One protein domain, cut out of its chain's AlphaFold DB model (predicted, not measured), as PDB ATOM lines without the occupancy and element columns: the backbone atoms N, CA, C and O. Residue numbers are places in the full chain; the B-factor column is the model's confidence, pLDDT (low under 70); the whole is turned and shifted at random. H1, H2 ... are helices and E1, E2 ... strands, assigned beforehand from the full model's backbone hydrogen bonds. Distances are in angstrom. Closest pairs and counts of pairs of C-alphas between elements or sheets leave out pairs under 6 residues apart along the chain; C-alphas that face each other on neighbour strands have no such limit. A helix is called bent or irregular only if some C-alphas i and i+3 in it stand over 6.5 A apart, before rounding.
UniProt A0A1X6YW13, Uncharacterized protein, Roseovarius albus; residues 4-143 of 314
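AT A GLANCE: This is residues 4 to 143 of the 314 residues of an uncharacterized protein of Roseovarius albus (UniProt A0A1X6YW13). Three helices, H1, H3 and H5, make a bundle with their centres in a triangle, and at the far end of the long H1 residues 29 to 35, of which 29 to 30 belong to H1, stick out from the body. H2 packs across H3, H4 folds back into H5 as a helical hairpin, the short H6 packs on H5, and a tiny strand hairpin, E1 and E2, sits by H1 and H3. The printed part has 140 residues, with six named helices and two named strands in the order H1 E1 E2 H2 H3 H4 H5 H6; the sheet E1 - E2 is antiparallel and the class is mostly helix. The whole is compact, with a radius of gyration of the C-alphas of 14.8 A, and its outline is elongated, spanning 46 by 30 by 24 A.

HOW THE PARTS SIT: Look first at E1, residues 44 to 46, and E2, residues 49 to 51, an antiparallel hairpin at 151 degrees, where N 49 and O 46 are within hydrogen-bond range at 3.1 A. The closest C-alphas of E2 and H1, residues 4 to 30, are those of Leu 51 and Ser 17, 7.5 A apart. H1 touches H3, residues 72 to 88, opposite ways at a shallow tilt of 33 degrees, only just short of steep; the closest C-alphas, Ala 16 and Leu 77, are 5.3 A apart. With residues 4 to 15 alone, H1 touches H5, residues 112 to 127, opposite ways at a steep tilt of 42 degrees, closest at C-alphas 15 and 114, 5.4 A. H3 and H5 touch, the same way, at a shallow tilt of 33 degrees, only just short of steep, closest at C-alphas 80 and 118, 6.5 A. H2, residues 55 to 65, touches H3 about perpendicular, at 75 degrees, closest at C-alphas 65 and 75, 5.1 A. H4, residues 96 to 109, forms a helical hairpin with H5 at a shallow tilt of 25 degrees, closest at C-alphas 107 and 115, 5.7 A. H6, residues 139 to 142, touches H5, closest at C-alphas 142 and 116, 4.6 A. H1 and H2 are apart. In H1, H2, H3 and H5 every O i to N i+4 pair is within hydrogen-bond range; in H4 8 of 10 are, and H6 is too short for such a pair.

IN THESE COORDINATES: Find C-alpha 4 at (151.678, 168.767, 113.732); from there H1 runs 38.8 A to C-alpha 30 at (132.012, 161.839, 81.053). H2 spans 15.7 A, H3 24.7 A, H4 17.9 A and H5 22.0 A. H4 is irregular, with C-alphas 102 and 105 8.0 A apart. H6 ends at C-alpha 142, (139.167, 168.495, 112.955).

THE WHOLE: The two C-alphas farthest apart, Ser 33 and Gln 127, are 46.9 A apart. The printed part has no cut; the links H1 to E1 and H5 to H6 are long. Mean pLDDT of the printed part is 78.9, and residues 27 to 55, 66 to 70 and 93 to 94 are under 70.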
ATOM      1  N   ARG A   4     153.007 168.344 114.194       90.69
ATOM      2  CA  ARG A   4     151.678 168.767 113.732       90.69
ATOM      3  C   ARG A   4     151.711 169.478 112.378       90.69
ATOM      4  O   ARG A   4     150.899 169.166 111.513       90.69
ATOM      5  N   LYS A   5     152.674 170.384 112.157       91.00
ATOM      6  CA  LYS A   5     152.808 171.086 110.870       91.00
ATOM      7  C   LYS A   5     153.120 170.115 109.733       91.00
ATOM      8  O   LYS A   5     152.503 170.198 108.677       91.00
ATOM      9  N   TYR A   6     154.067 169.202 109.936       89.75
ATOM     10  CA  TYR A   6     154.423 168.233 108.900       89.75
ATOM     11  C   TYR A   6     153.276 167.262 108.610       89.75
ATOM     12  O   TYR A   6     153.017 166.973 107.445       89.75
ATOM     13  N   GLN A   7     152.569 166.799 109.645       93.00
ATOM     14  CA  GLN A   7     151.408 165.929 109.480       93.00
ATOM     15  C   GLN A   7     150.274 166.638 108.727       93.00
ATOM     16  O   GLN A   7     149.735 166.052 107.797       93.00
ATOM     17  N   ALA A   8     149.964 167.900 109.041       94.12
ATOM     18  CA  ALA A   8     148.931 168.662 108.333       94.12
ATOM     19  C   ALA A   8     149.280 168.899 106.853       94.12
ATOM     20  O   ALA A   8     148.417 168.778 105.987       94.12
ATOM     21  N   LEU A   9     150.549 169.183 106.540       91.44
ATOM     22  CA  LEU A   9     151.020 169.302 105.155       91.44
ATOM     23  C   LEU A   9     150.924 167.975 104.397       91.44
ATOM     24  O   LEU A   9     150.421 167.951 103.276       91.44
ATOM     25  N   HIS A  10     151.383 166.881 105.012       91.25
ATOM     26  CA  HIS A  10     151.248 165.537 104.450       91.25
ATOM     27  C   HIS A  10     149.780 165.200 104.201       91.25
ATOM     28  O   HIS A  10     149.423 164.683 103.146       91.25
ATOM     29  N   ASP A  11     148.916 165.553 105.152       94.50
ATOM     30  CA  ASP A  11     147.495 165.346 105.012       94.50
ATOM     31  C   ASP A  11     146.970 166.115 103.787       94.50
ATOM     32  O   ASP A  11     146.467 165.502 102.848       94.50
ATOM     33  N   LEU A  12     147.143 167.435 103.711       93.75
ATOM     34  CA  LEU A  12     146.679 168.231 102.564       93.75
ATOM     35  C   LEU A  12     147.137 167.668 101.201       93.75
ATOM     36  O   LEU A  12     146.378 167.715 100.230       93.75
ATOM     37  N   GLN A  13     148.340 167.088 101.128       90.50
ATOM     38  CA  GLN A  13     148.830 166.396  99.932       90.50
ATOM     39  C   GLN A  13     148.000 165.144  99.605       90.50
ATOM     40  O   GLN A  13     147.528 165.004  98.474       90.50
ATOM     41  N   CYS A  14     147.754 164.264 100.581       90.44
ATOM     42  CA  CYS A  14     146.873 163.102 100.413       90.44
ATOM     43  C   CYS A  14     145.449 163.516  99.993       90.44
ATOM     44  O   CYS A  14     144.873 162.904  99.088       90.44
ATOM     45  N   ALA A  15     144.906 164.578 100.601       92.88
ATOM     46  CA  ALA A  15     143.598 165.154 100.275       92.88
ATOM     47  C   ALA A  15     143.498 165.501  98.789       92.88
ATOM     48  O   ALA A  15     142.600 165.053  98.072       92.88
ATOM     49  N   ALA A  16     144.462 166.292  98.327       90.12
ATOM     50  CA  ALA A  16     144.518 166.801  96.975       90.12
ATOM     51  C   ALA A  16     144.746 165.681  95.952       90.12
ATOM     52  O   ALA A  16     144.074 165.669  94.920       90.12
ATOM     53  N   SER A  17     145.610 164.701  96.245       86.81
ATOM     54  CA  SER A  17     145.772 163.503  95.409       86.81
ATOM     55  C   SER A  17     144.448 162.738  95.256       86.81
ATOM     56  O   SER A  17     144.061 162.379  94.140       86.81
ATOM     57  N   GLN A  18     143.708 162.525  96.350       88.62
ATOM     58  CA  GLN A  18     142.423 161.814  96.329       88.62
ATOM     59  C   GLN A  18     141.332 162.587  95.571       88.62
ATOM     60  O   GLN A  18     140.561 161.991  94.807       88.62
ATOM     61  N   LEU A  19     141.258 163.906  95.765       89.56
ATOM     62  CA  LEU A  19     140.319 164.784  95.066       89.56
ATOM     63  C   LEU A  19     140.613 164.818  93.565       89.56
ATOM     64  O   LEU A  19     139.707 164.583  92.766       89.56
ATOM     65  N   LEU A  20     141.879 164.992  93.176       85.62
ATOM     66  CA  LEU A  20     142.295 164.962  91.774       85.62
ATOM     67  C   LEU A  20     141.947 163.623  91.114       85.62
ATOM     68  O   LEU A  20     141.374 163.605  90.026       85.62
ATOM     69  N   GLY A  21     142.228 162.502  91.783       83.44
ATOM     70  CA  GLY A  21     141.862 161.177  91.282       83.44
ATOM     71  C   GLY A  21     140.347 160.965  91.163       83.44
ATOM     72  O   GLY A  21     139.894 160.154  90.356       83.44
ATOM     73  N   SER A  22     139.535 161.681  91.941       86.25
ATOM     74  CA  SER A  22     138.070 161.640  91.830       86.25
ATOM     75  C   SER A  22     137.581 162.484  90.653       86.25
ATOM     76  O   SER A  22     136.879 161.955  89.797       86.25
ATOM     77  N   ILE A  23     138.084 163.714  90.511       83.25
ATOM     78  CA  ILE A  23     137.802 164.592  89.364       83.25
ATOM     79  C   ILE A  23     138.192 163.914  88.043       83.25
ATOM     80  O   ILE A  23     137.418 163.905  87.091       83.25
ATOM     81  N   GLN A  24     139.371 163.287  87.979       79.25
ATOM     82  CA  GLN A  24     139.822 162.568  86.785       79.25
ATOM     83  C   GLN A  24     138.907 161.393  86.434       79.25
ATOM     84  O   GLN A  24     138.633 161.164  85.257       79.25
ATOM     85  N   ARG A  25     138.412 160.647  87.428       78.62
ATOM     86  CA  ARG A  25     137.466 159.546  87.192       78.62
ATOM     87  C   ARG A  25     136.126 160.055  86.675       78.62
ATOM     88  O   ARG A  25     135.601 159.452  85.740       78.62
ATOM     89  N   ASP A  26     135.626 161.161  87.215       75.31
ATOM     90  CA  ASP A  26     134.377 161.781  86.765       75.31
ATOM     91  C   ASP A  26     134.509 162.309  85.331       75.31
ATOM     92  O   ASP A  26     133.647 162.044  84.491       75.31
ATOM     93  N   LEU A  27     135.643 162.939  85.003       67.69
ATOM     94  CA  LEU A  27     135.972 163.343  83.635       67.69
ATOM     95  C   LEU A  27     136.079 162.137  82.703       67.69
ATOM     96  O   LEU A  27     135.448 162.140  81.660       67.69
ATOM     97  N   THR A  28     136.772 161.063  83.085       59.72
ATOM     98  CA  THR A  28     136.901 159.858  82.238       59.72
ATOM     99  C   THR A  28     135.547 159.154  82.034       59.72
ATOM    100  O   THR A  28     135.290 158.560  80.984       59.72
ATOM    101  N   ALA A  29     134.652 159.214  83.027       58.75
ATOM    102  CA  ALA A  29     133.287 158.705  82.918       58.75
ATOM    103  C   ALA A  29     132.428 159.562  81.971       58.75
ATOM    104  O   ALA A  29     131.620 159.012  81.220       58.75
ATOM    105  N   TYR A  30     132.649 160.878  81.957       46.50
ATOM    106  CA  TYR A  30     132.012 161.839  81.053       46.50
ATOM    107  C   TYR A  30     132.600 161.794  79.620       46.50
ATOM    108  O   TYR A  30     131.871 161.854  78.625       46.50
ATOM    109  N   GLU A  31     133.909 161.570  79.495       44.69
ATOM    110  CA  GLU A  31     134.694 161.486  78.254       44.69
ATOM    111  C   GLU A  31     134.546 160.145  77.511       44.69
ATOM    112  O   GLU A  31     134.971 160.029  76.363       44.69
ATOM    113  N   ARG A  32     133.794 159.168  78.049       45.06
ATOM    114  CA  ARG A  32     133.189 158.112  77.205       45.06
ATOM    115  C   ARG A  32     132.194 158.665  76.175       45.06
ATOM    116  O   ARG A  32     131.760 157.908  75.309       45.06
ATOM    117  N   SER A  33     131.860 159.958  76.234       42.78
ATOM    118  CA  SER A  33     131.118 160.659  75.181       42.78
ATOM    119  C   SER A  33     131.959 161.607  74.314       42.78
ATOM    120  O   SER A  33     131.553 161.856  73.182       42.78
ATOM    121  N   ILE A  34     133.124 162.100  74.759       37.16
ATOM    122  CA  ILE A  34     133.978 163.014  73.976       37.16
ATOM    123  C   ILE A  34     135.449 162.789  74.355       37.16
ATOM    124  O   ILE A  34     135.858 163.070  75.473       37.16
ATOM    125  N   ASN A  35     136.224 162.271  73.401       36.59
ATOM    126  CA  ASN A  35     137.668 162.061  73.506       36.59
ATOM    127  C   ASN A  35     138.449 163.385  73.611       36.59
ATOM    128  O   ASN A  35     138.062 164.387  73.015       36.59
ATOM    129  N   GLU A  36     139.627 163.277  74.232       44.50
ATOM    130  CA  GLU A  36     140.730 164.249  74.280       44.50
ATOM    131  C   GLU A  36     140.569 165.407  75.275       44.50
ATOM    132  O   GLU A  36     140.248 166.527  74.883       44.50
ATOM    133  N   LYS A  37     140.989 165.197  76.531       43.53
ATOM    134  CA  LYS A  37     142.080 165.953  77.178       43.53
ATOM    135  C   LYS A  37     142.300 165.450  78.600       43.53
ATOM    136  O   LYS A  37     141.437 165.631  79.434       43.53
ATOM    137  N   LEU A  38     143.505 164.949  78.883       39.59
ATOM    138  CA  LEU A  38     144.312 165.253  80.081       39.59
ATOM    139  C   LEU A  38     145.494 164.275  80.123       39.59
ATOM    140  O   LEU A  38     145.415 163.175  80.664       39.59
ATOM    141  N   ILE A  39     146.612 164.680  79.518       40.28
ATOM    142  CA  ILE A  39     147.907 164.023  79.724       40.28
ATOM    143  C   ILE A  39     148.555 164.706  80.939       40.28
ATOM    144  O   ILE A  39     148.655 165.938  80.934       40.28
ATOM    145  N   PRO A  40     149.004 163.967  81.970       36.47
ATOM    146  CA  PRO A  40     149.700 164.564  83.101       36.47
ATOM    147  C   PRO A  40     151.030 165.152  82.623       36.47
ATOM    148  O   PRO A  40     151.908 164.424  82.157       36.47
ATOM    149  N   HIS A  41     151.200 166.467  82.753       40.50
ATOM    150  CA  HIS A  41     152.488 167.126  82.557       40.50
ATOM    151  C   HIS A  41     152.954 167.743  83.873       40.50
ATOM    152  O   HIS A  41     152.236 168.485  84.536       40.50
ATOM    153  N   SER A  42     154.182 167.404  84.258       35.72
ATOM    154  CA  SER A  42     154.861 167.870  85.462       35.72
ATOM    155  C   SER A  42     155.247 169.341  85.321       35.72
ATOM    156  O   SER A  42     156.205 169.619  84.603       35.72
ATOM    157  N   THR A  43     154.560 170.299  85.952       36.06
ATOM    158  CA  THR A  43     155.136 171.660  86.124       36.06
ATOM    159  C   THR A  43     154.503 172.566  87.184       36.06
ATOM    160  O   THR A  43     154.885 173.727  87.252       36.06
ATOM    161  N   SER A  44     153.664 172.067  88.095       37.81
ATOM    162  CA  SER A  44     153.266 172.858  89.275       37.81
ATOM    163  C   SER A  44     154.116 172.417  90.471       37.81
ATOM    164  O   SER A  44     153.909 171.334  91.012       37.81
ATOM    165  N   ARG A  45     155.165 173.186  90.800       38.56
ATOM    166  CA  ARG A  45     156.114 172.872  91.883       38.56
ATOM    167  C   ARG A  45     155.713 173.592  93.172       38.56
ATOM    168  O   ARG A  45     156.146 174.716  93.391       38.56
ATOM    169  N   ILE A  46     154.973 172.893  94.021       44.16
ATOM    170  CA  ILE A  46     155.169 172.951  95.476       44.16
ATOM    171  C   ILE A  46     156.490 172.186  95.698       44.16
ATOM    172  O   ILE A  46     156.584 171.049  95.210       44.16
ATOM    173  N   PRO A  47     157.589 172.774  96.219       41.25
ATOM    174  CA  PRO A  47     158.856 172.072  96.380       41.25
ATOM    175  C   PRO A  47     158.676 170.636  96.888       41.25
ATOM    176  O   PRO A  47     158.228 170.387  97.999       41.25
ATOM    177  N   HIS A  48     159.098 169.679  96.057       51.19
ATOM    178  CA  HIS A  48     159.155 168.241  96.355       51.19
ATOM    179  C   HIS A  48     157.837 167.449  96.310       51.19
ATOM    180  O   HIS A  48     157.887 166.241  96.528       51.19
ATOM    181  N   TRP A  49     156.715 168.058  95.919       60.38
ATOM    182  CA  TRP A  49     155.486 167.337  95.578       60.38
ATOM    183  C   TRP A  49     154.960 167.797  94.216       60.38
ATOM    184  O   TRP A  49     154.738 168.981  93.972       60.38
ATOM    185  N   THR A  50     154.818 166.855  93.285       60.38
ATOM    186  CA  THR A  50     154.363 167.135  91.918       60.38
ATOM    187  C   THR A  50     152.990 166.541  91.692       60.38
ATOM    188  O   THR A  50     152.864 165.344  91.437       60.38
ATOM    189  N   LEU A  51     151.977 167.398  91.680       62.38
ATOM    190  CA  LEU A  51     150.720 167.081  91.021       62.38
ATOM    191  C   LEU A  51     150.895 167.230  89.508       62.38
ATOM    192  O   LEU A  51     151.462 168.213  89.025       62.38
ATOM    193  N   GLY A  52     150.383 166.267  88.746       61.84
ATOM    194  CA  GLY A  52     150.387 166.286  87.281       61.84
ATOM    195  C   GLY A  52     149.401 167.292  86.672       61.84
ATOM    196  O   GLY A  52     148.637 166.913  85.788       61.84
ATOM    197  N   LEU A  53     149.381 168.540  87.154       64.62
ATOM    198  CA  LEU A  53     148.496 169.603  86.672       64.62
ATOM    199  C   LEU A  53     149.212 170.498  85.660       64.62
ATOM    200  O   LEU A  53     150.338 170.945  85.890       64.62
ATOM    201  N   THR A  54     148.517 170.813  84.565       66.69
ATOM    202  CA  THR A  54     148.964 171.846  83.627       66.69
ATOM    203  C   THR A  54     148.837 173.223  84.275       66.69
ATOM    204  O   THR A  54     147.926 173.457  85.068       66.69
ATOM    205  N   GLN A  55     149.694 174.171  83.885       69.06
ATOM    206  CA  GLN A  55     149.588 175.560  84.355       69.06
ATOM    207  C   GLN A  55     148.201 176.160  84.070       69.06
ATOM    208  O   GLN A  55     147.672 176.919  84.875       69.06
ATOM    209  N   GLN A  56     147.597 175.804  82.933       72.88
ATOM    210  CA  GLN A  56     146.255 176.252  82.567       72.88
ATOM    211  C   GLN A  56     145.192 175.717  83.532       72.88
ATOM    212  O   GLN A  56     144.321 176.473  83.960       72.88
ATOM    213  N   TYR A  57     145.263 174.431  83.887       74.31
ATOM    214  CA  TYR A  57     144.321 173.833  84.827       74.31
ATOM    215  C   TYR A  57     144.543 174.348  86.251       74.31
ATOM    216  O   TYR A  57     143.573 174.636  86.940       74.31
ATOM    217  N   TRP A  58     145.798 174.573  86.654       72.94
ATOM    218  CA  TRP A  58     146.122 175.250  87.908       72.94
ATOM    219  C   TRP A  58     145.453 176.624  87.993       72.94
ATOM    220  O   TRP A  58     144.673 176.869  88.906       72.94
ATOM    221  N   SER A  59     145.679 177.503  87.009       74.19
ATOM    222  CA  SER A  59     145.057 178.832  86.998       74.19
ATOM    223  C   SER A  59     143.525 178.765  87.002       74.19
ATOM    224  O   SER A  59     142.881 179.576  87.661       74.19
ATOM    225  N   SER A  60     142.939 177.785  86.304       79.06
ATOM    226  CA  SER A  60     141.493 177.547  86.336       79.06
ATOM    227  C   SER A  60     141.003 177.106  87.716       79.06
ATOM    228  O   SER A  60     139.963 177.585  88.149       79.06
ATOM    229  N   LEU A  61     141.713 176.203  88.400       77.31
ATOM    230  CA  LEU A  61     141.356 175.732  89.741       77.31
ATOM    231  C   LEU A  61     141.421 176.860  90.766       77.31
ATOM    232  O   LEU A  61     140.488 177.028  91.541       77.31
ATOM    233  N   ILE A  62     142.485 177.665  90.738       76.25
ATOM    234  CA  ILE A  62     142.624 178.801  91.654       76.25
ATOM    235  C   ILE A  62     141.508 179.824  91.421       76.25
ATOM    236  O   ILE A  62     140.918 180.307  92.374       76.25
ATOM    237  N   SER A  63     141.134 180.096  90.167       73.69
ATOM    238  CA  SER A  63     139.979 180.964  89.893       73.69
ATOM    239  C   SER A  63     138.660 180.403  90.437       73.69
ATOM    240  O   SER A  63     137.758 181.186  90.723       73.69
ATOM    241  N   LYS A  64     138.534 179.074  90.553       70.81
ATOM    242  CA  LYS A  64     137.342 178.395  91.075       70.81
ATOM    243  C   LYS A  64     137.283 178.360  92.604       70.81
ATOM    244  O   LYS A  64     136.189 178.173  93.127       70.81
ATOM    245  N   SER A  65     138.389 178.582  93.328       70.31
ATOM    246  CA  SER A  65     138.331 178.714  94.798       70.31
ATOM    247  C   SER A  65     137.472 179.912  95.213       70.31
ATOM    248  O   SER A  65     136.738 179.838  96.187       70.31
ATOM    249  N   CYS A  66     137.457 180.970  94.401       65.75
ATOM    250  CA  CYS A  66     136.642 182.157  94.643       65.75
ATOM    251  C   CYS A  66     135.169 182.014  94.201       65.75
ATOM    252  O   CYS A  66     134.382 182.937  94.399       65.75
ATOM    253  N   THR A  67     134.784 180.908  93.551       66.19
ATOM    254  CA  THR A  67     133.427 180.685  93.023       66.19
ATOM    255  C   THR A  67     133.031 179.207  93.162       66.19
ATOM    256  O   THR A  67     133.116 178.456  92.184       66.19
ATOM    257  N   PRO A  68     132.561 178.756  94.341       61.66
ATOM    258  CA  PRO A  68     132.249 177.342  94.602       61.66
ATOM    259  C   PRO A  68     131.067 176.783  93.784       61.66
ATOM    260  O   PRO A  68     130.729 175.612  93.891       61.66
ATOM    261  N   THR A  69     130.419 177.595  92.945       59.56
ATOM    262  CA  THR A  69     129.114 177.304  92.333       59.56
ATOM    263  C   THR A  69     129.104 176.196  91.277       59.56
ATOM    264  O   THR A  69     128.025 175.803  90.842       59.56
ATOM    265  N   GLU A  70     130.264 175.711  90.825       67.31
ATOM    266  CA  GLU A  70     130.347 174.759  89.705       67.31
ATOM    267  C   GLU A  70     130.757 173.334  90.112       67.31
ATOM    268  O   GLU A  70     130.356 172.386  89.436       67.31
ATOM    269  N   SER A  71     131.543 173.156  91.184       82.44
ATOM    270  CA  SER A  71     132.027 171.836  91.625       82.44
ATOM    271  C   SER A  71     132.668 171.878  93.016       82.44
ATOM    272  O   SER A  71     133.771 172.408  93.182       82.44
ATOM    273  N   ASP A  72     132.037 171.217  93.993       87.81
ATOM    274  CA  ASP A  72     132.578 171.071  95.351       87.81
ATOM    275  C   ASP A  72     133.960 170.394  95.343       87.81
ATOM    276  O   ASP A  72     134.859 170.799  96.073       87.81
ATOM    277  N   LEU A  73     134.184 169.390  94.485       88.38
ATOM    278  CA  LEU A  73     135.464 168.670  94.432       88.38
ATOM    279  C   LEU A  73     136.617 169.559  93.954       88.38
ATOM    280  O   LEU A  73     137.717 169.488  94.502       88.38
ATOM    281  N   GLU A  74     136.382 170.381  92.929       86.75
ATOM    282  CA  GLU A  74     137.398 171.306  92.420       86.75
ATOM    283  C   GLU A  74     137.670 172.435  93.415       86.75
ATOM    284  O   GLU A  74     138.827 172.814  93.589       86.75
ATOM    285  N   PHE A  75     136.637 172.914  94.111       89.19
ATOM    286  CA  PHE A  75     136.770 173.889  95.190       89.19
ATOM    287  C   PHE A  75     137.604 173.343  96.364       89.19
ATOM    288  O   PHE A  75     138.569 173.980  96.798       89.19
ATOM    289  N   LEU A  76     137.301 172.128  96.836       92.06
ATOM    290  CA  LEU A  76     138.068 171.456  97.892       92.06
ATOM    291  C   LEU A  76     139.523 171.221  97.462       92.06
ATOM    292  O   LEU A  76     140.442 171.434  98.256       92.06
ATOM    293  N   LEU A  77     139.749 170.821  96.203       90.69
ATOM    294  CA  LEU A  77     141.095 170.644  95.654       90.69
ATOM    295  C   LEU A  77     141.841 171.979  95.641       90.69
ATOM    296  O   LEU A  77     142.949 172.050  96.162       90.69
ATOM    297  N   ALA A  78     141.236 173.034  95.096       88.56
ATOM    298  CA  ALA A  78     141.838 174.361  95.050       88.56
ATOM    299  C   ALA A  78     142.204 174.865  96.455       88.56
ATOM    300  O   ALA A  78     143.317 175.350  96.653       88.56
ATOM    301  N   THR A  79     141.334 174.646  97.444       91.62
ATOM    302  CA  THR A  79     141.599 175.004  98.846       91.62
ATOM    303  C   THR A  79     142.813 174.254  99.408       91.62
ATOM    304  O   THR A  79     143.684 174.872 100.020       91.62
ATOM    305  N   CYS A  80     142.939 172.941  99.155       92.25
ATOM    306  CA  CYS A  80     144.119 172.174  99.581       92.25
ATOM    307  C   CYS A  80     145.413 172.770  99.006       92.25
ATOM    308  O   CYS A  80     146.409 172.918  99.713       92.25
ATOM    309  N   LEU A  81     145.390 173.126  97.721       88.06
ATOM    310  CA  LEU A  81     146.541 173.674  97.006       88.06
ATOM    311  C   LEU A  81     146.917 175.073  97.493       88.06
ATOM    312  O   LEU A  81     148.103 175.359  97.643       88.06
ATOM    313  N   LEU A  82     145.926 175.920  97.772       88.19
ATOM    314  CA  LEU A  82     146.137 177.252  98.331       88.19
ATOM    315  C   LEU A  82     146.728 177.187  99.741       88.19
ATOM    316  O   LEU A  82     147.638 177.952 100.049       88.19
ATOM    317  N   LEU A  83     146.255 176.269 100.591       91.31
ATOM    318  CA  LEU A  83     146.826 176.073 101.927       91.31
ATOM    319  C   LEU A  83     148.280 175.592 101.844       91.31
ATOM    320  O   LEU A  83     149.142 176.137 102.532       91.31
ATOM    321  N   LEU A  84     148.574 174.626 100.970       89.75
ATOM    322  CA  LEU A  84     149.946 174.168 100.730       89.75
ATOM    323  C   LEU A  84     150.847 175.309 100.231       89.75
ATOM    324  O   LEU A  84     151.917 175.520 100.799       89.75
ATOM    325  N   ASP A  85     150.400 176.081  99.232       85.75
ATOM    326  CA  ASP A  85     151.150 177.235  98.719       85.75
ATOM    327  C   ASP A  85     151.383 178.284  99.809       85.75
ATOM    328  O   ASP A  85     152.477 178.837  99.896       85.75
ATOM    329  N   ARG A  86     150.398 178.520 100.684       88.31
ATOM    330  CA  ARG A  86     150.502 179.473 101.792       88.31
ATOM    331  C   ARG A  86     151.575 179.081 102.809       88.31
ATOM    332  O   ARG A  86     152.292 179.951 103.296       88.31
ATOM    333  N   PHE A  87     151.721 177.795 103.127       88.25
ATOM    334  CA  PHE A  87     152.784 177.331 104.026       88.25
ATOM    335  C   PHE A  87     154.190 177.497 103.439       88.25
ATOM    336  O   PHE A  87     155.153 177.639 104.198       88.25
ATOM    337  N   GLU A  88     154.316 177.455 102.114       84.69
ATOM    338  CA  GLU A  88     155.588 177.607 101.401       84.69
ATOM    339  C   GLU A  88     155.903 179.059 101.045       84.69
ATOM    340  O   GLU A  88     157.068 179.454 101.014       84.69
ATOM    341  N   ASN A  89     154.865 179.858 100.805       83.69
ATOM    342  CA  ASN A  89     154.929 181.256 100.410       83.69
ATOM    343  C   ASN A  89     154.020 182.106 101.328       83.69
ATOM    344  O   ASN A  89     152.969 182.568 100.878       83.69
ATOM    345  N   PRO A  90     154.417 182.354 102.595       85.44
ATOM    346  CA  PRO A  90     153.582 183.047 103.587       85.44
ATOM    347  C   PRO A  90     153.069 184.424 103.147       85.44
ATOM    348  O   PRO A  90     151.950 184.807 103.490       85.44
ATOM    349  N   ASP A  91     153.872 185.135 102.349       79.19
ATOM    350  CA  ASP A  91     153.595 186.499 101.883       79.19
ATOM    351  C   ASP A  91     152.568 186.573 100.741       79.19
ATOM    352  O   ASP A  91     152.138 187.665 100.360       79.19
ATOM    353  N   ARG A  92     152.178 185.441 100.140       76.56
ATOM    354  CA  ARG A  92     151.181 185.445  99.062       76.56
ATOM    355  C   ARG A  92     149.788 185.649  99.631       76.56
ATOM    356  O   ARG A  92     149.355 184.914 100.507       76.56
ATOM    357  N   SER A  93     149.065 186.623  99.090       62.75
ATOM    358  CA  SER A  93     147.684 186.894  99.482       62.75
ATOM    359  C   SER A  93     146.722 185.837  98.932       62.75
ATOM    360  O   SER A  93     146.669 185.615  97.723       62.75
ATOM    361  N   SER A  94     145.904 185.275  99.812       65.88
ATOM    362  CA  SER A  94     144.646 184.583  99.519       65.88
ATOM    363  C   SER A  94     143.593 185.072 100.516       65.88
ATOM    364  O   SER A  94     143.943 185.415 101.649       65.88
ATOM    365  N   ASP A  95     142.331 185.133 100.091       72.94
ATOM    366  CA  ASP A  95     141.217 185.652 100.895       72.94
ATOM    367  C   ASP A  95     140.494 184.518 101.637       72.94
ATOM    368  O   ASP A  95     139.306 184.261 101.451       72.94
ATOM    369  N   PHE A  96     141.250 183.783 102.458       80.62
ATOM    370  CA  PHE A  96     140.706 182.646 103.208       80.62
ATOM    371  C   PHE A  96     139.617 183.048 104.209       80.62
ATOM    372  O   PHE A  96     138.834 182.201 104.617       80.62
ATOM    373  N   GLU A  97     139.585 184.310 104.645       79.06
ATOM    374  CA  GLU A  97     138.562 184.799 105.571       79.06
ATOM    375  C   GLU A  97     137.196 184.856 104.882       79.06
ATOM    376  O   GLU A  97     136.238 184.274 105.386       79.06
ATOM    377  N   TRP A  98     137.129 185.446 103.683       79.38
ATOM    378  CA  TRP A  98     135.913 185.414 102.876       79.38
ATOM    379  C   TRP A  98     135.527 183.986 102.457       79.38
ATOM    380  O   TRP A  98     134.363 183.604 102.581       79.38
ATOM    381  N   GLU A  99     136.497 183.174 102.010       78.19
ATOM    382  CA  GLU A  99     136.240 181.772 101.637       78.19
ATOM    383  C   GLU A  99     135.656 180.976 102.814       78.19
ATOM    384  O   GLU A  99     134.744 180.172 102.628       78.19
ATOM    385  N   TRP A 100     136.138 181.211 104.036       84.81
ATOM    386  CA  TRP A 100     135.630 180.548 105.232       84.81
ATOM    387  C   TRP A 100     134.178 180.918 105.536       84.81
ATOM    388  O   TRP A 100     133.356 180.021 105.728       84.81
ATOM    389  N   ASP A 101     133.850 182.209 105.552       84.81
ATOM    390  CA  ASP A 101     132.505 182.681 105.896       84.81
ATOM    391  C   ASP A 101     131.442 182.187 104.902       84.81
ATOM    392  O   ASP A 101     130.343 181.806 105.308       84.81
ATOM    393  N   GLU A 102     131.779 182.133 103.613       84.38
ATOM    394  CA  GLU A 102     130.846 181.717 102.559       84.38
ATOM    395  C   GLU A 102     130.825 180.196 102.330       84.38
ATOM    396  O   GLU A 102     129.790 179.639 101.958       84.38
ATOM    397  N   CYS A 103     131.949 179.495 102.538       87.06
ATOM    398  CA  CYS A 103     132.122 178.117 102.059       87.06
ATOM    399  C   CYS A 103     132.395 177.079 103.157       87.06
ATOM    400  O   CYS A 103     132.591 175.903 102.829       87.06
ATOM    401  N   ALA A 104     132.388 177.446 104.445       88.75
ATOM    402  CA  ALA A 104     132.687 176.502 105.529       88.75
ATOM    403  C   ALA A 104     131.819 175.231 105.493       88.75
ATOM    404  O   ALA A 104     132.299 174.140 105.808       88.75
ATOM    405  N   ASP A 105     130.563 175.338 105.064       91.06
ATOM    406  CA  ASP A 105     129.662 174.187 104.969       91.06
ATOM    407  C   ASP A 105     130.065 173.192 103.870       91.06
ATOM    408  O   ASP A 105     129.835 171.992 104.029       91.06
ATOM    409  N   ILE A 106     130.750 173.645 102.813       92.31
ATOM    410  CA  ILE A 106     131.323 172.767 101.779       92.31
ATOM    411  C   ILE A 106     132.495 171.968 102.360       92.31
ATOM    412  O   ILE A 106     132.616 170.765 102.131       92.31
ATOM    413  N   TYR A 107     133.341 172.597 103.185       93.06
ATOM    414  CA  TYR A 107     134.397 171.872 103.895       93.06
ATOM    415  C   TYR A 107     133.808 170.822 104.845       93.06
ATOM    416  O   TYR A 107     134.297 169.693 104.903       93.06
ATOM    417  N   ARG A 108     132.737 171.167 105.574       94.62
ATOM    418  CA  ARG A 108     132.077 170.264 106.532       94.62
ATOM    419  C   ARG A 108     131.357 169.094 105.867       94.62
ATOM    420  O   ARG A 108     131.318 168.011 106.454       94.62
ATOM    421  N   SER A 109     130.808 169.293 104.670       93.88
ATOM    422  CA  SER A 109     130.106 168.250 103.912       93.88
ATOM    423  C   SER A 109     131.053 167.241 103.249       93.88
ATOM    424  O   SER A 109     130.614 166.152 102.866       93.88
ATOM    425  N   ALA A 110     132.349 167.555 103.152       94.62
ATOM    426  CA  ALA A 110     133.349 166.664 102.580       94.62
ATOM    427  C   ALA A 110     133.488 165.340 103.372       94.62
ATOM    428  O   ALA A 110     133.256 165.295 104.590       94.62
ATOM    429  N   PRO A 111     133.928 164.244 102.717       94.38
ATOM    430  CA  PRO A 111     134.257 162.993 103.399       94.38
ATOM    431  C   PRO A 111     135.233 163.210 104.559       94.38
ATOM    432  O   PRO A 111     136.160 164.010 104.447       94.38
ATOM    433  N   ALA A 112     135.059 162.462 105.654       95.31
ATOM    434  CA  ALA A 112     135.731 162.745 106.925       95.31
ATOM    435  C   ALA A 112     137.260 162.940 106.847       95.31
ATOM    436  O   ALA A 112     137.730 163.917 107.429       95.31
ATOM    437  N   PRO A 113     138.033 162.126 106.098       95.06
ATOM    438  CA  PRO A 113     139.470 162.367 105.963       95.06
ATOM    439  C   PRO A 113     139.801 163.684 105.240       95.06
ATOM    440  O   PRO A 113     140.693 164.411 105.663       95.06
ATOM    441  N   ILE A 114     139.048 164.029 104.185       95.88
ATOM    442  CA  ILE A 114     139.240 165.273 103.415       95.88
ATOM    443  C   ILE A 114     138.881 166.486 104.275       95.88
ATOM    444  O   ILE A 114     139.657 167.438 104.341       95.88
ATOM    445  N   ARG A 115     137.738 166.426 104.971       96.81
ATOM    446  CA  ARG A 115     137.327 167.460 105.926       96.81
ATOM    447  C   ARG A 115     138.397 167.657 106.996       96.81
ATOM    448  O   ARG A 115     138.882 168.772 107.144       96.81
ATOM    449  N   SER A 116     138.786 166.590 107.702       96.94
ATOM    450  CA  SER A 116     139.775 166.660 108.787       96.94
ATOM    451  C   SER A 116     141.056 167.348 108.323       96.94
ATOM    452  O   SER A 116     141.574 168.223 109.008       96.94
ATOM    453  N   ALA A 117     141.544 167.031 107.131       97.00
ATOM    454  CA  ALA A 117     142.774 167.618 106.632       97.00
ATOM    455  C   ALA A 117     142.698 169.087 106.259       97.00
ATOM    456  O   ALA A 117     143.623 169.831 106.567       97.00
ATOM    457  N   LEU A 118     141.614 169.505 105.604       96.50
ATOM    458  CA  LEU A 118     141.378 170.919 105.329       96.50
ATOM    459  C   LEU A 118     141.286 171.692 106.643       96.50
ATOM    460  O   LEU A 118     141.941 172.714 106.811       96.50
ATOM    461  N   MET A 119     140.539 171.156 107.605       97.19
ATOM    462  CA  MET A 119     140.296 171.789 108.897       97.19
ATOM    463  C   MET A 119     141.561 171.839 109.761       97.19
ATOM    464  O   MET A 119     141.859 172.878 110.343       97.19
ATOM    465  N   ASN A 120     142.360 170.770 109.798       97.06
ATOM    466  CA  ASN A 120     143.676 170.785 110.442       97.06
ATOM    467  C   ASN A 120     144.659 171.689 109.689       97.06
ATOM    468  O   ASN A 120     145.458 172.366 110.325       97.06
ATOM    469  N   GLY A 121     144.581 171.751 108.358       96.25
ATOM    470  CA  GLY A 121     145.346 172.682 107.534       96.25
ATOM    471  C   GLY A 121     145.069 174.136 107.910       96.25
ATOM    472  O   GLY A 121     146.012 174.877 108.178       96.25
ATOM    473  N   PHE A 122     143.794 174.520 108.012       96.31
ATOM    474  CA  PHE A 122     143.370 175.839 108.481       96.31
ATOM    475  C   PHE A 122     143.790 176.113 109.927       96.31
ATOM    476  O   PHE A 122     144.360 177.165 110.197       96.31
ATOM    477  N   GLU A 123     143.563 175.175 110.849       95.94
ATOM    478  CA  GLU A 123     143.922 175.358 112.261       95.94
ATOM    479  C   GLU A 123     145.435 175.520 112.446       95.94
ATOM    480  O   GLU A 123     145.882 176.416 113.161       95.94
ATOM    481  N   VAL A 124     146.246 174.711 111.762       95.06
ATOM    482  CA  VAL A 124     147.703 174.873 111.780       95.06
ATOM    483  C   VAL A 124     148.095 176.189 111.114       95.06
ATOM    484  O   VAL A 124     148.920 176.912 111.659       95.06
ATOM    485  N   ALA A 125     147.512 176.546 109.968       94.50
ATOM    486  CA  ALA A 125     147.823 177.809 109.307       94.50
ATOM    487  C   ALA A 125     147.512 179.007 110.220       94.50
ATOM    488  O   ALA A 125     148.315 179.934 110.298       94.50
ATOM    489  N   ARG A 126     146.416 178.945 110.985       94.38
ATOM    490  CA  ARG A 126     146.049 179.952 111.986       94.38
ATOM    491  C   ARG A 126     147.078 180.030 113.114       94.38
ATOM    492  O   ARG A 126     147.531 181.115 113.439       94.38
ATOM    493  N   GLN A 127     147.524 178.893 113.656       92.75
ATOM    494  CA  GLN A 127     148.575 178.847 114.689       92.75
ATOM    495  C   GLN A 127     149.919 179.454 114.242       92.75
ATOM    496  O   GLN A 127     150.744 179.797 115.088       92.75
ATOM    497  N   TYR A 128     150.153 179.556 112.931       91.69
ATOM    498  CA  TYR A 128     151.339 180.168 112.328       91.69
ATOM    499  C   TYR A 128     151.073 181.571 111.748       91.69
ATOM    500  O   TYR A 128     151.908 182.062 110.989       91.69
ATOM    501  N   ASP A 129     149.936 182.200 112.066       92.38
ATOM    502  CA  ASP A 129     149.521 183.518 111.558       92.38
ATOM    503  C   ASP A 129     149.465 183.605 110.016       92.38
ATOM    504  O   ASP A 129     149.676 184.659 109.416       92.38
ATOM    505  N   LEU A 130     149.197 182.481 109.343       91.69
ATOM    506  CA  LEU A 130     149.126 182.399 107.879       91.69
ATOM    507  C   LEU A 130     147.721 182.665 107.323       91.69
ATOM    508  O   LEU A 130     147.563 182.877 106.119       91.69
ATOM    509  N   VAL A 131     146.706 182.629 108.186       92.12
ATOM    510  CA  VAL A 131     145.298 182.917 107.877       92.12
ATOM    511  C   VAL A 131     144.671 183.726 109.021       92.12
ATOM    512  O   VAL A 131     145.279 183.865 110.080       92.12
ATOM    513  N   SER A 132     143.465 184.270 108.814       91.19
ATOM    514  CA  SER A 132     142.760 185.067 109.832       91.19
ATOM    515  C   SER A 132     142.491 184.271 111.117       91.19
ATOM    516  O   SER A 132     142.090 183.107 111.082       91.19
ATOM    517  N   GLU A 133     142.607 184.943 112.264       90.88
ATOM    518  CA  GLU A 133     142.223 184.428 113.587       90.88
ATOM    519  C   GLU A 133     140.717 184.120 113.727       90.88
ATOM    520  O   GLU A 133     140.297 183.517 114.723       90.88
ATOM    521  N   GLN A 134     139.892 184.540 112.761       90.62
ATOM    522  CA  GLN A 134     138.462 184.218 112.710       90.62
ATOM    523  C   GLN A 134     138.178 182.813 112.168       90.62
ATOM    524  O   GLN A 134     137.135 182.235 112.479       90.62
ATOM    525  N   ILE A 135     139.116 182.221 111.424       92.38
ATOM    526  CA  ILE A 135     138.975 180.873 110.866       92.38
ATOM    527  C   ILE A 135     139.129 179.857 111.998       92.38
ATOM    528  O   ILE A 135     140.234 179.484 112.375       92.38
ATOM    529  N   ARG A 136     138.012 179.423 112.586       91.38
ATOM    530  CA  ARG A 136     138.004 178.535 113.759       91.38
ATOM    531  C   ARG A 136     137.242 177.244 113.475       91.38
ATOM    532  O   ARG A 136     136.052 177.162 113.797       91.38
ATOM    533  N   PRO A 137     137.906 176.226 112.901       94.88
ATOM    534  CA  PRO A 137     137.355 174.881 112.846       94.88
ATOM    535  C   PRO A 137     136.952 174.396 114.241       94.88
ATOM    536  O   PRO A 137     137.660 174.602 115.229       94.88
ATOM    537  N   THR A 138     135.797 173.746 114.342       94.00
ATOM    538  CA  THR A 138     135.364 173.120 115.594       94.00
ATOM    539  C   THR A 138     136.114 171.808 115.827       94.00
ATOM    540  O   THR A 138     136.682 171.221 114.910       94.00
ATOM    541  N   LYS A 139     136.060 171.266 117.051       91.56
ATOM    542  CA  LYS A 139     136.658 169.946 117.332       91.56
ATOM    543  C   LYS A 139     136.111 168.832 116.433       91.56
ATOM    544  O   LYS A 139     136.867 167.950 116.056       91.56
ATOM    545  N   GLY A 140     134.823 168.876 116.082       93.50
ATOM    546  CA  GLY A 140     134.224 167.888 115.177       93.50
ATOM    547  C   GLY A 140     134.723 168.023 113.736       93.50
ATOM    548  O   GLY A 140     134.891 167.017 113.047       93.50
ATOM    549  N   ASP A 141     135.023 169.252 113.311       95.81
ATOM    550  CA  ASP A 141     135.580 169.539 111.987       95.81
ATOM    551  C   ASP A 141     136.988 168.941 111.834       95.81
ATOM    552  O   ASP A 141     137.318 168.400 110.780       95.81
ATOM    553  N   LEU A 142     137.784 168.982 112.909       96.19
ATOM    554  CA  LEU A 142     139.167 168.495 112.955       96.19
ATOM    555  C   LEU A 142     139.302 166.969 112.994       96.19
ATOM    556  O   LEU A 142     140.386 166.461 112.735       96.19
ATOM    557  N   THR A 143     138.251 166.231 113.359       96.00
ATOM    558  CA  THR A 143     138.359 164.782 113.581       96.00
ATOM    559  C   THR A 143     137.950 163.957 112.364       96.00
ATOM    560  O   THR A 143     136.871 164.161 111.788       96.00
TER     561      THR A 143